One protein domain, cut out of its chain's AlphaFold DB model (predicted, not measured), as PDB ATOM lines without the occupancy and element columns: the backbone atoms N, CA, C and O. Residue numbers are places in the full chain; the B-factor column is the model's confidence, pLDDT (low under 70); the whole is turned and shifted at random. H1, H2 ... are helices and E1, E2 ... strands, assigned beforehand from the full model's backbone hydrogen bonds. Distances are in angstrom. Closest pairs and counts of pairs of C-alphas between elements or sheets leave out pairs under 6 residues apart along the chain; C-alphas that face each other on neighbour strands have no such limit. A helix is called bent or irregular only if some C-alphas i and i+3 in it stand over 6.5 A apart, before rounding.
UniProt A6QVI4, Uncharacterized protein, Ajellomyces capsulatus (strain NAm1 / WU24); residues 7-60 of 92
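AT A GLANCE: This is residues 7 to 60 of the 92 residues of an uncharacterized protein of Ajellomyces capsulatus (strain NAm1 / WU24) (UniProt A6QVI4). A long hairpin of two strands, E1 and E2, and one long helix, H1, make a V: they come together near the end of E2 and the start of H1 and spread apart toward the hairpin's turn, where residues 14 to 19 stick out free. A short second helix, H2, sits at the far end of H1 and turns off about perpendicular to it. The printed part has 54 residues with two named strands and then two named helices, in the order E1, E2, H1, H2; the sheet, E1 - E2, is antiparallel, and the class is mixed, helices and strands. The whole is loose, with a radius of gyration of the C-alphas of 13.9 A, and the C-alphas span 37 by 28 by 16 A.

IN THESE COORDINATES: Find C-alpha 7 at (31.940, 39.504, -6.894); there E1 begins, residues 7 to 15, 26.0 A from first to last C-alpha. E2, residues 18 to 28, is the longest strand at 30.8 A and brings you back to C-alpha 28 at (25.889, 37.199, -6.478). From C-alpha 32 at (23.571, 32.262, 0.079), H1 runs through residues 32 to 49, 25.7 A. H1 is neither bent nor irregular, but only just: C-alphas 38 and 41 are 6.2 A apart. H2, residues 53 to 60, measures 10.5 A and ends with C-alpha 60 at (53.281, 18.096, -7.921).

HOW THE PARTS SIT: Start with the hairpin of E1 and E2, antiparallel neighbours whose directions stand at 163 degrees. Look for N 7 and O 27, 2.8 A apart, and N 15 and O 18, 2.9 A apart, both within hydrogen-bond range. Next look from E2 to H1: their closest C-alphas, those of Phe 27 and His 34, are 5.3 A apart, while the two centres are 15.2 A apart. Between E1 and H1 the closest C-alphas, those of Ala 7 and Phe 38, are 8.0 A apart. Farther along, H1 and H2 are close but not clearly touching, with the C-alphas of Trp 48 and Leu 54 the closest at 4.9 A. Their lines are about perpendicular, at 79 degrees. H2 is apart from both E1 and E2. In H2 every O i to N i+4 pair is within hydrogen-bond range; in H1, 13 of 14 are.

THE WHOLE: The two C-alphas farthest apart, those of Asn 16 and Pro 32, are 40.3 A apart. The printed part, residues 7 to 60, has no cut, and the links E1 to E2, E2 to H1 and H1 to H2 are tight. In the B-factor column you will find a mean pLDDT of 86.3 for the printed part, with residues 49 to 52 under 70, of which 49 belongs to H1.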
ATOM      1  N   ALA A   7      30.505  39.779  -6.905       90.94
ATOM      2  CA  ALA A   7      31.940  39.504  -6.894       90.94
ATOM      3  C   ALA A   7      32.354  38.797  -8.189       90.94
ATOM      4  O   ALA A   7      31.657  37.904  -8.664       90.94
ATOM      5  N   ARG A   8      33.509  39.161  -8.752       93.44
ATOM      6  CA  ARG A   8      34.031  38.581  -9.998       93.44
ATOM      7  C   ARG A   8      35.428  38.028  -9.765       93.44
ATOM      8  O   ARG A   8      36.281  38.734  -9.233       93.44
ATOM      9  N   LEU A   9      35.649  36.776 -10.156       91.31
ATOM     10  CA  LEU A   9      36.950  36.125 -10.067       91.31
ATOM     11  C   LEU A   9      37.630  36.149 -11.433       91.31
ATOM     12  O   LEU A   9      37.068  35.685 -12.426       91.31
ATOM     13  N   PHE A  10      38.858  36.655 -11.456       91.75
ATOM     14  CA  PHE A  10      39.714  36.679 -12.632       91.75
ATOM     15  C   PHE A  10      41.006  35.922 -12.345       91.75
ATOM     16  O   PHE A  10      41.503  35.927 -11.219       91.75
ATOM     17  N   VAL A  11      41.555  35.303 -13.384       89.25
ATOM     18  CA  VAL A  11      42.923  34.787 -13.412       89.25
ATOM     19  C   VAL A  11      43.704  35.644 -14.390       89.25
ATOM     20  O   VAL A  11      43.246  35.883 -15.506       89.25
ATOM     21  N   ALA A  12      44.865  36.121 -13.954       90.25
ATOM     22  CA  ALA A  12      45.802  36.846 -14.794       90.25
ATOM     23  C   ALA A  12      47.132  36.098 -14.828       90.25
ATOM     24  O   ALA A  12      47.571  35.555 -13.813       90.25
ATOM     25  N   TRP A  13      47.759  36.071 -15.993       91.31
ATOM     26  CA  TRP A  13      49.061  35.450 -16.199       91.31
ATOM     27  C   TRP A  13      49.875  36.298 -17.166       91.31
ATOM     28  O   TRP A  13      49.334  37.113 -17.913       91.31
ATOM     29  N   LYS A  14      51.194  36.135 -17.108       91.94
ATOM     30  CA  LYS A  14      52.124  36.809 -18.007       91.94
ATOM     31  C   LYS A  14      52.655  35.793 -19.009       91.94
ATOM     32  O   LYS A  14      53.187  34.767 -18.597       91.94
ATOM     33  N   GLU A  15      52.544  36.092 -20.294       91.94
ATOM     34  CA  GLU A  15      53.043  35.263 -21.392       91.94
ATOM     35  C   GLU A  15      53.741  36.171 -22.407       91.94
ATOM     36  O   GLU A  15      53.223  37.229 -22.741       91.94
ATOM     37  N   ASN A  16      54.955  35.816 -22.844       91.00
ATOM     38  CA  ASN A  16      55.729  36.592 -23.831       91.00
ATOM     39  C   ASN A  16      55.830  38.102 -23.534       91.00
ATOM     40  O   ASN A  16      55.774  38.936 -24.429       91.00
ATOM     41  N   ASN A  17      56.025  38.455 -22.261       90.94
ATOM     42  CA  ASN A  17      56.056  39.833 -21.754       90.94
ATOM     43  C   ASN A  17      54.729  40.607 -21.722       90.94
ATOM     44  O   ASN A  17      54.717  41.729 -21.215       90.94
ATOM     45  N   GLU A  18      53.620  39.991 -22.110       91.94
ATOM     46  CA  GLU A  18      52.286  40.585 -22.067       91.94
ATOM     47  C   GLU A  18      51.464  40.004 -20.912       91.94
ATOM     48  O   GLU A  18      51.613  38.839 -20.539       91.94
ATOM     49  N   TYR A  19      50.613  40.832 -20.303       92.00
ATOM     50  CA  TYR A  19      49.675  40.381 -19.275       92.00
ATOM     51  C   TYR A  19      48.328  40.047 -19.908       92.00
ATOM     52  O   TYR A  19      47.661  40.916 -20.466       92.00
ATOM     53  N   SER A  20      47.915  38.797 -19.742       93.38
ATOM     54  CA  SER A  20      46.605  38.287 -20.128       93.38
ATOM     55  C   SER A  20      45.722  38.126 -18.897       93.38
ATOM     56  O   SER A  20      46.206  37.871 -17.790       93.38
ATOM     57  N   MET A  21      44.411  38.274 -19.074       93.06
ATOM     58  CA  MET A  21      43.428  38.067 -18.015       93.06
ATOM     59  C   MET A  21      42.187  37.375 -18.571       93.06
ATOM     60  O   MET A  21      41.669  37.757 -19.616       93.06
ATOM     61  N   ALA A  22      41.672  36.399 -17.829       94.00
ATOM     62  CA  ALA A  22      40.406  35.742 -18.114       94.00
ATOM     63  C   ALA A  22      39.480  35.805 -16.900       94.00
ATOM     64  O   ALA A  22      39.899  35.627 -15.752       94.00
ATOM     65  N   LYS A  23      38.190  36.040 -17.161       94.06
ATOM     66  CA  LYS A  23      37.141  35.898 -16.152       94.06
ATOM     67  C   LYS A  23      36.879  34.413 -15.928       94.06
ATOM     68  O   LYS A  23      36.560  33.701 -16.873       94.06
ATOM     69  N   VAL A  24      36.978  33.980 -14.678       91.25
ATOM     70  CA  VAL A  24      36.697  32.600 -14.275       91.25
ATOM     71  C   VAL A  24      35.222  32.445 -13.925       91.25
ATOM     72  O   VAL A  24      34.580  31.527 -14.414       91.25
ATOM     73  N   GLU A  25      34.682  33.338 -13.087       93.69
ATOM     74  CA  GLU A  25      33.296  33.234 -12.609       93.69
ATOM     75  C   GLU A  25      32.771  34.558 -12.014       93.69
ATOM     76  O   GLU A  25      33.552  35.435 -11.626       93.69
ATOM     77  N   SER A  26      31.446  34.691 -11.918       94.06
ATOM     78  CA  SER A  26      30.731  35.741 -11.180       94.06
ATOM     79  C   SER A  26      29.854  35.169 -10.064       94.06
ATOM     80  O   SER A  26      29.147  34.181 -10.235       94.06
ATOM     81  N   PHE A  27      29.804  35.860  -8.926       93.25
ATOM     82  CA  PHE A  27      29.037  35.460  -7.751       93.25
ATOM     83  C   PHE A  27      28.129  36.593  -7.284       93.25
ATOM     84  O   PHE A  27      28.577  37.716  -7.066       93.25
ATOM     85  N   LEU A  28      26.852  36.284  -7.079       94.25
ATOM     86  CA  LEU A  28      25.889  37.199  -6.478       94.25
ATOM     87  C   LEU A  28      25.988  37.062  -4.957       94.25
ATOM     88  O   LEU A  28      25.541  36.060  -4.408       94.25
ATOM     89  N   LEU A  29      26.589  38.029  -4.264       90.06
ATOM     90  CA  LEU A  29      26.897  37.885  -2.834       90.06
ATOM     91  C   LEU A  29      25.655  37.872  -1.941       90.06
ATOM     92  O   LEU A  29      25.706  37.357  -0.830       90.06
ATOM     93  N   GLN A  30      24.539  38.402  -2.434       90.81
ATOM     94  CA  GLN A  30      23.251  38.342  -1.753       90.81
ATOM     95  C   GLN A  30      22.595  36.954  -1.814       90.81
ATOM     96  O   GLN A  30      21.665  36.693  -1.057       90.81
ATOM     97  N   SER A  31      23.044  36.068  -2.711       92.81
ATOM     98  CA  SER A  31      22.567  34.684  -2.766       92.81
ATOM     99  C   SER A  31      23.423  33.812  -1.838       92.81
ATOM    100  O   SER A  31      24.636  33.721  -2.057       92.81
ATOM    101  N   PRO A  32      22.830  33.132  -0.835       92.06
ATOM    102  CA  PRO A  32      23.571  32.262   0.079       92.06
ATOM    103  C   PRO A  32      24.396  31.190  -0.647       92.06
ATOM    104  O   PRO A  32      25.557  30.957  -0.308       92.06
ATOM    105  N   ASP A  33      23.842  30.600  -1.706       95.19
ATOM    106  CA  ASP A  33      24.516  29.555  -2.479       95.19
ATOM    107  C   ASP A  33      25.729  30.096  -3.240       95.19
ATOM    108  O   ASP A  33      26.796  29.474  -3.264       95.19
ATOM    109  N   HIS A  34      25.594  31.275  -3.852       94.56
ATOM    110  CA  HIS A  34      26.703  31.918  -4.556       94.56
ATOM    111  C   HIS A  34      27.773  32.390  -3.574       94.56
ATOM    112  O   HIS A  34      28.959  32.262  -3.873       94.56
ATOM    113  N   TYR A  35      27.384  32.862  -2.389       90.75
ATOM    114  CA  TYR A  35      28.321  33.242  -1.338       90.75
ATOM    115  C   TYR A  35      29.166  32.050  -0.862       90.75
ATOM    116  O   TYR A  35      30.392  32.152  -0.763       90.75
ATOM    117  N   LEU A  36      28.546  30.888  -0.629       92.50
ATOM    118  CA  LEU A  36      29.272  29.671  -0.250       92.50
ATOM    119  C   LEU A  36      30.220  29.201  -1.362       92.50
ATOM    120  O   LEU A  36      31.379  28.870  -1.085       92.50
ATOM    121  N   LYS A  37      29.760  29.233  -2.622       93.06
ATOM    122  CA  LYS A  37      30.588  28.912  -3.796       93.06
ATOM    123  C   LYS A  37      31.761  29.878  -3.962       93.06
ATOM    124  O   LYS A  37      32.851  29.417  -4.272       93.06
ATOM    125  N   PHE A  38      31.565  31.171  -3.704       90.94
ATOM    126  CA  PHE A  38      32.611  32.198  -3.734       90.94
ATOM    127  C   PHE A  38      33.644  32.015  -2.617       90.94
ATOM    128  O   PHE A  38      34.848  32.150  -2.834       90.94
ATOM    129  N   ARG A  39      33.196  31.672  -1.406       90.12
ATOM    130  CA  ARG A  39      34.073  31.570  -0.234       90.12
ATOM    131  C   ARG A  39      35.116  30.461  -0.370       90.12
ATOM    132  O   ARG A  39      36.232  30.623   0.119       90.12
ATOM    133  N   LYS A  40      34.778  29.350  -1.030       89.12
ATOM    134  CA  LYS A  40      35.675  28.196  -1.212       89.12
ATOM    135  C   LYS A  40      36.975  28.538  -1.970       89.12
ATOM    136  O   LYS A  40      38.039  28.322  -1.392       89.12
ATOM    137  N   PRO A  41      36.950  29.086  -3.202       87.44
ATOM    138  CA  PRO A  41      38.167  29.457  -3.917       87.44
ATOM    139  C   PRO A  41      38.948  30.562  -3.202       87.44
ATOM    140  O   PRO A  41      40.165  30.464  -3.131       87.44
ATOM    141  N   ILE A  42      38.288  31.559  -2.596       85.69
ATOM    142  CA  ILE A  42      38.984  32.611  -1.833       85.69
ATOM    143  C   ILE A  42      39.751  32.022  -0.651       85.69
ATOM    144  O   ILE A  42      40.913  32.359  -0.438       85.69
ATOM    145  N   ARG A  43      39.121  31.114   0.102       84.12
ATOM    146  CA  ARG A  43      39.775  30.424   1.215       84.12
ATOM    147  C   ARG A  43      40.977  29.626   0.722       84.12
ATOM    148  O   ARG A  43      42.051  29.780   1.280       84.12
ATOM    149  N   ASN A  44      40.818  28.871  -0.364       83.81
ATOM    150  CA  ASN A  44      41.917  28.124  -0.969       83.81
ATOM    151  C   ASN A  44      43.066  29.045  -1.400       83.81
ATOM    152  O   ASN A  44      44.204  28.760  -1.065       83.81
ATOM    153  N   ILE A  45      42.790  30.166  -2.074       81.44
ATOM    154  CA  ILE A  45      43.817  31.132  -2.502       81.44
ATOM    155  C   ILE A  45      44.560  31.713  -1.292       81.44
ATOM    156  O   ILE A  45      45.788  31.771  -1.298       81.44
ATOM    157  N   LEU A  46      43.836  32.119  -0.243       79.12
ATOM    158  CA  LEU A  46      44.437  32.670   0.976       79.12
ATOM    159  C   LEU A  46      45.243  31.622   1.753       79.12
ATOM    160  O   LEU A  46      46.321  31.932   2.255       79.12
ATOM    161  N   ASP A  47      44.736  30.394   1.843       75.75
ATOM    162  CA  ASP A  47      45.391  29.292   2.547       75.75
ATOM    163  C   ASP A  47      46.628  28.801   1.769       75.75
ATOM    164  O   ASP A  47      47.666  28.512   2.371       75.75
ATOM    165  N   TRP A  48      46.569  28.771   0.432       73.00
ATOM    166  CA  TRP A  48      47.717  28.481  -0.434       73.00
ATOM    167  C   TRP A  48      48.767  29.589  -0.346       73.00
ATOM    168  O   TRP A  48      49.938  29.293  -0.137       73.00
ATOM    169  N   GLY A  49      48.369  30.861  -0.415       67.81
ATOM    170  CA  GLY A  49      49.301  31.993  -0.361       67.81
ATOM    171  C   GLY A  49      50.027  32.169   0.979       67.81
ATOM    172  O   GLY A  49      51.042  32.857   1.031       67.81
ATOM    173  N   ARG A  50      49.531  31.559   2.063       67.12
ATOM    174  CA  ARG A  50      50.106  31.678   3.415       67.12
ATOM    175  C   ARG A  50      50.984  30.506   3.851       67.12
ATOM    176  O   ARG A  50      51.587  30.601   4.917       67.12
ATOM    177  N   SER A  51      51.031  29.398   3.111       69.38
ATOM    178  CA  SER A  51      51.634  28.151   3.604       69.38
ATOM    179  C   SER A  51      52.592  27.497   2.607       69.38
ATOM    180  O   SER A  51      52.593  27.810   1.417       69.38
ATOM    181  N   SER A  52      53.386  26.532   3.091       69.94
ATOM    182  CA  SER A  52      54.257  25.676   2.263       69.94
ATOM    183  C   SER A  52      53.495  24.921   1.170       69.94
ATOM    184  O   SER A  52      54.080  24.515   0.166       69.94
ATOM    185  N   ARG A  53      52.172  24.788   1.331       72.00
ATOM    186  CA  ARG A  53      51.286  24.029   0.454       72.00
ATOM    187  C   ARG A  53      51.273  24.534  -0.986       72.00
ATOM    188  O   ARG A  53      51.111  23.725  -1.891       72.00
ATOM    189  N   LEU A  54      51.461  25.835  -1.228       72.62
ATOM    190  CA  LEU A  54      51.586  26.343  -2.599       72.62
ATOM    191  C   LEU A  54      52.845  25.799  -3.290       72.62
ATOM    192  O   LEU A  54      52.784  25.434  -4.461       72.62
ATOM    193  N   GLY A  55      53.960  25.702  -2.560       73.00
ATOM    194  CA  GLY A  55      55.197  25.100  -3.061       73.00
ATOM    195  C   GLY A  55      55.043  23.603  -3.335       73.00
ATOM    196  O   GLY A  55      55.498  23.123  -4.367       73.00
ATOM    197  N   GLU A  56      54.336  22.883  -2.463       78.94
ATOM    198  CA  GLU A  56      54.038  21.454  -2.640       78.94
ATOM    199  C   GLU A  56      53.125  21.199  -3.848       78.94
ATOM    200  O   GLU A  56      53.415  20.328  -4.666       78.94
ATOM    201  N   ILE A  57      52.051  21.984  -4.000       75.06
ATOM    202  CA  ILE A  57      51.152  21.897  -5.159       75.06
ATOM    203  C   ILE A  57      51.923  22.203  -6.440       75.06
ATOM    204  O   ILE A  57      51.794  21.458  -7.405       75.06
ATOM    205  N   ARG A  58      52.755  23.253  -6.447       73.19
ATOM    206  CA  ARG A  58      53.622  23.564  -7.586       73.19
ATOM    207  C   ARG A  58      54.556  22.399  -7.911       73.19
ATOM    208  O   ARG A  58      54.604  22.002  -9.062       73.19
ATOM    209  N   GLY A  59      55.203  21.796  -6.914       78.69
ATOM    210  CA  GLY A  59      56.071  20.635  -7.124       78.69
ATOM    211  C   GLY A  59      55.340  19.437  -7.739       78.69
ATOM    212  O   GLY A  59      55.866  18.798  -8.644       78.69
ATOM    213  N   VAL A  60      54.107  19.150  -7.306       82.88
ATOM    214  CA  VAL A  60      53.281  18.096  -7.921       82.88
ATOM    215  C   VAL A  60      52.896  18.463  -9.353       82.88
ATOM    216  O   VAL A  60      52.977  17.615 -10.236       82.88
TER     217      VAL A  60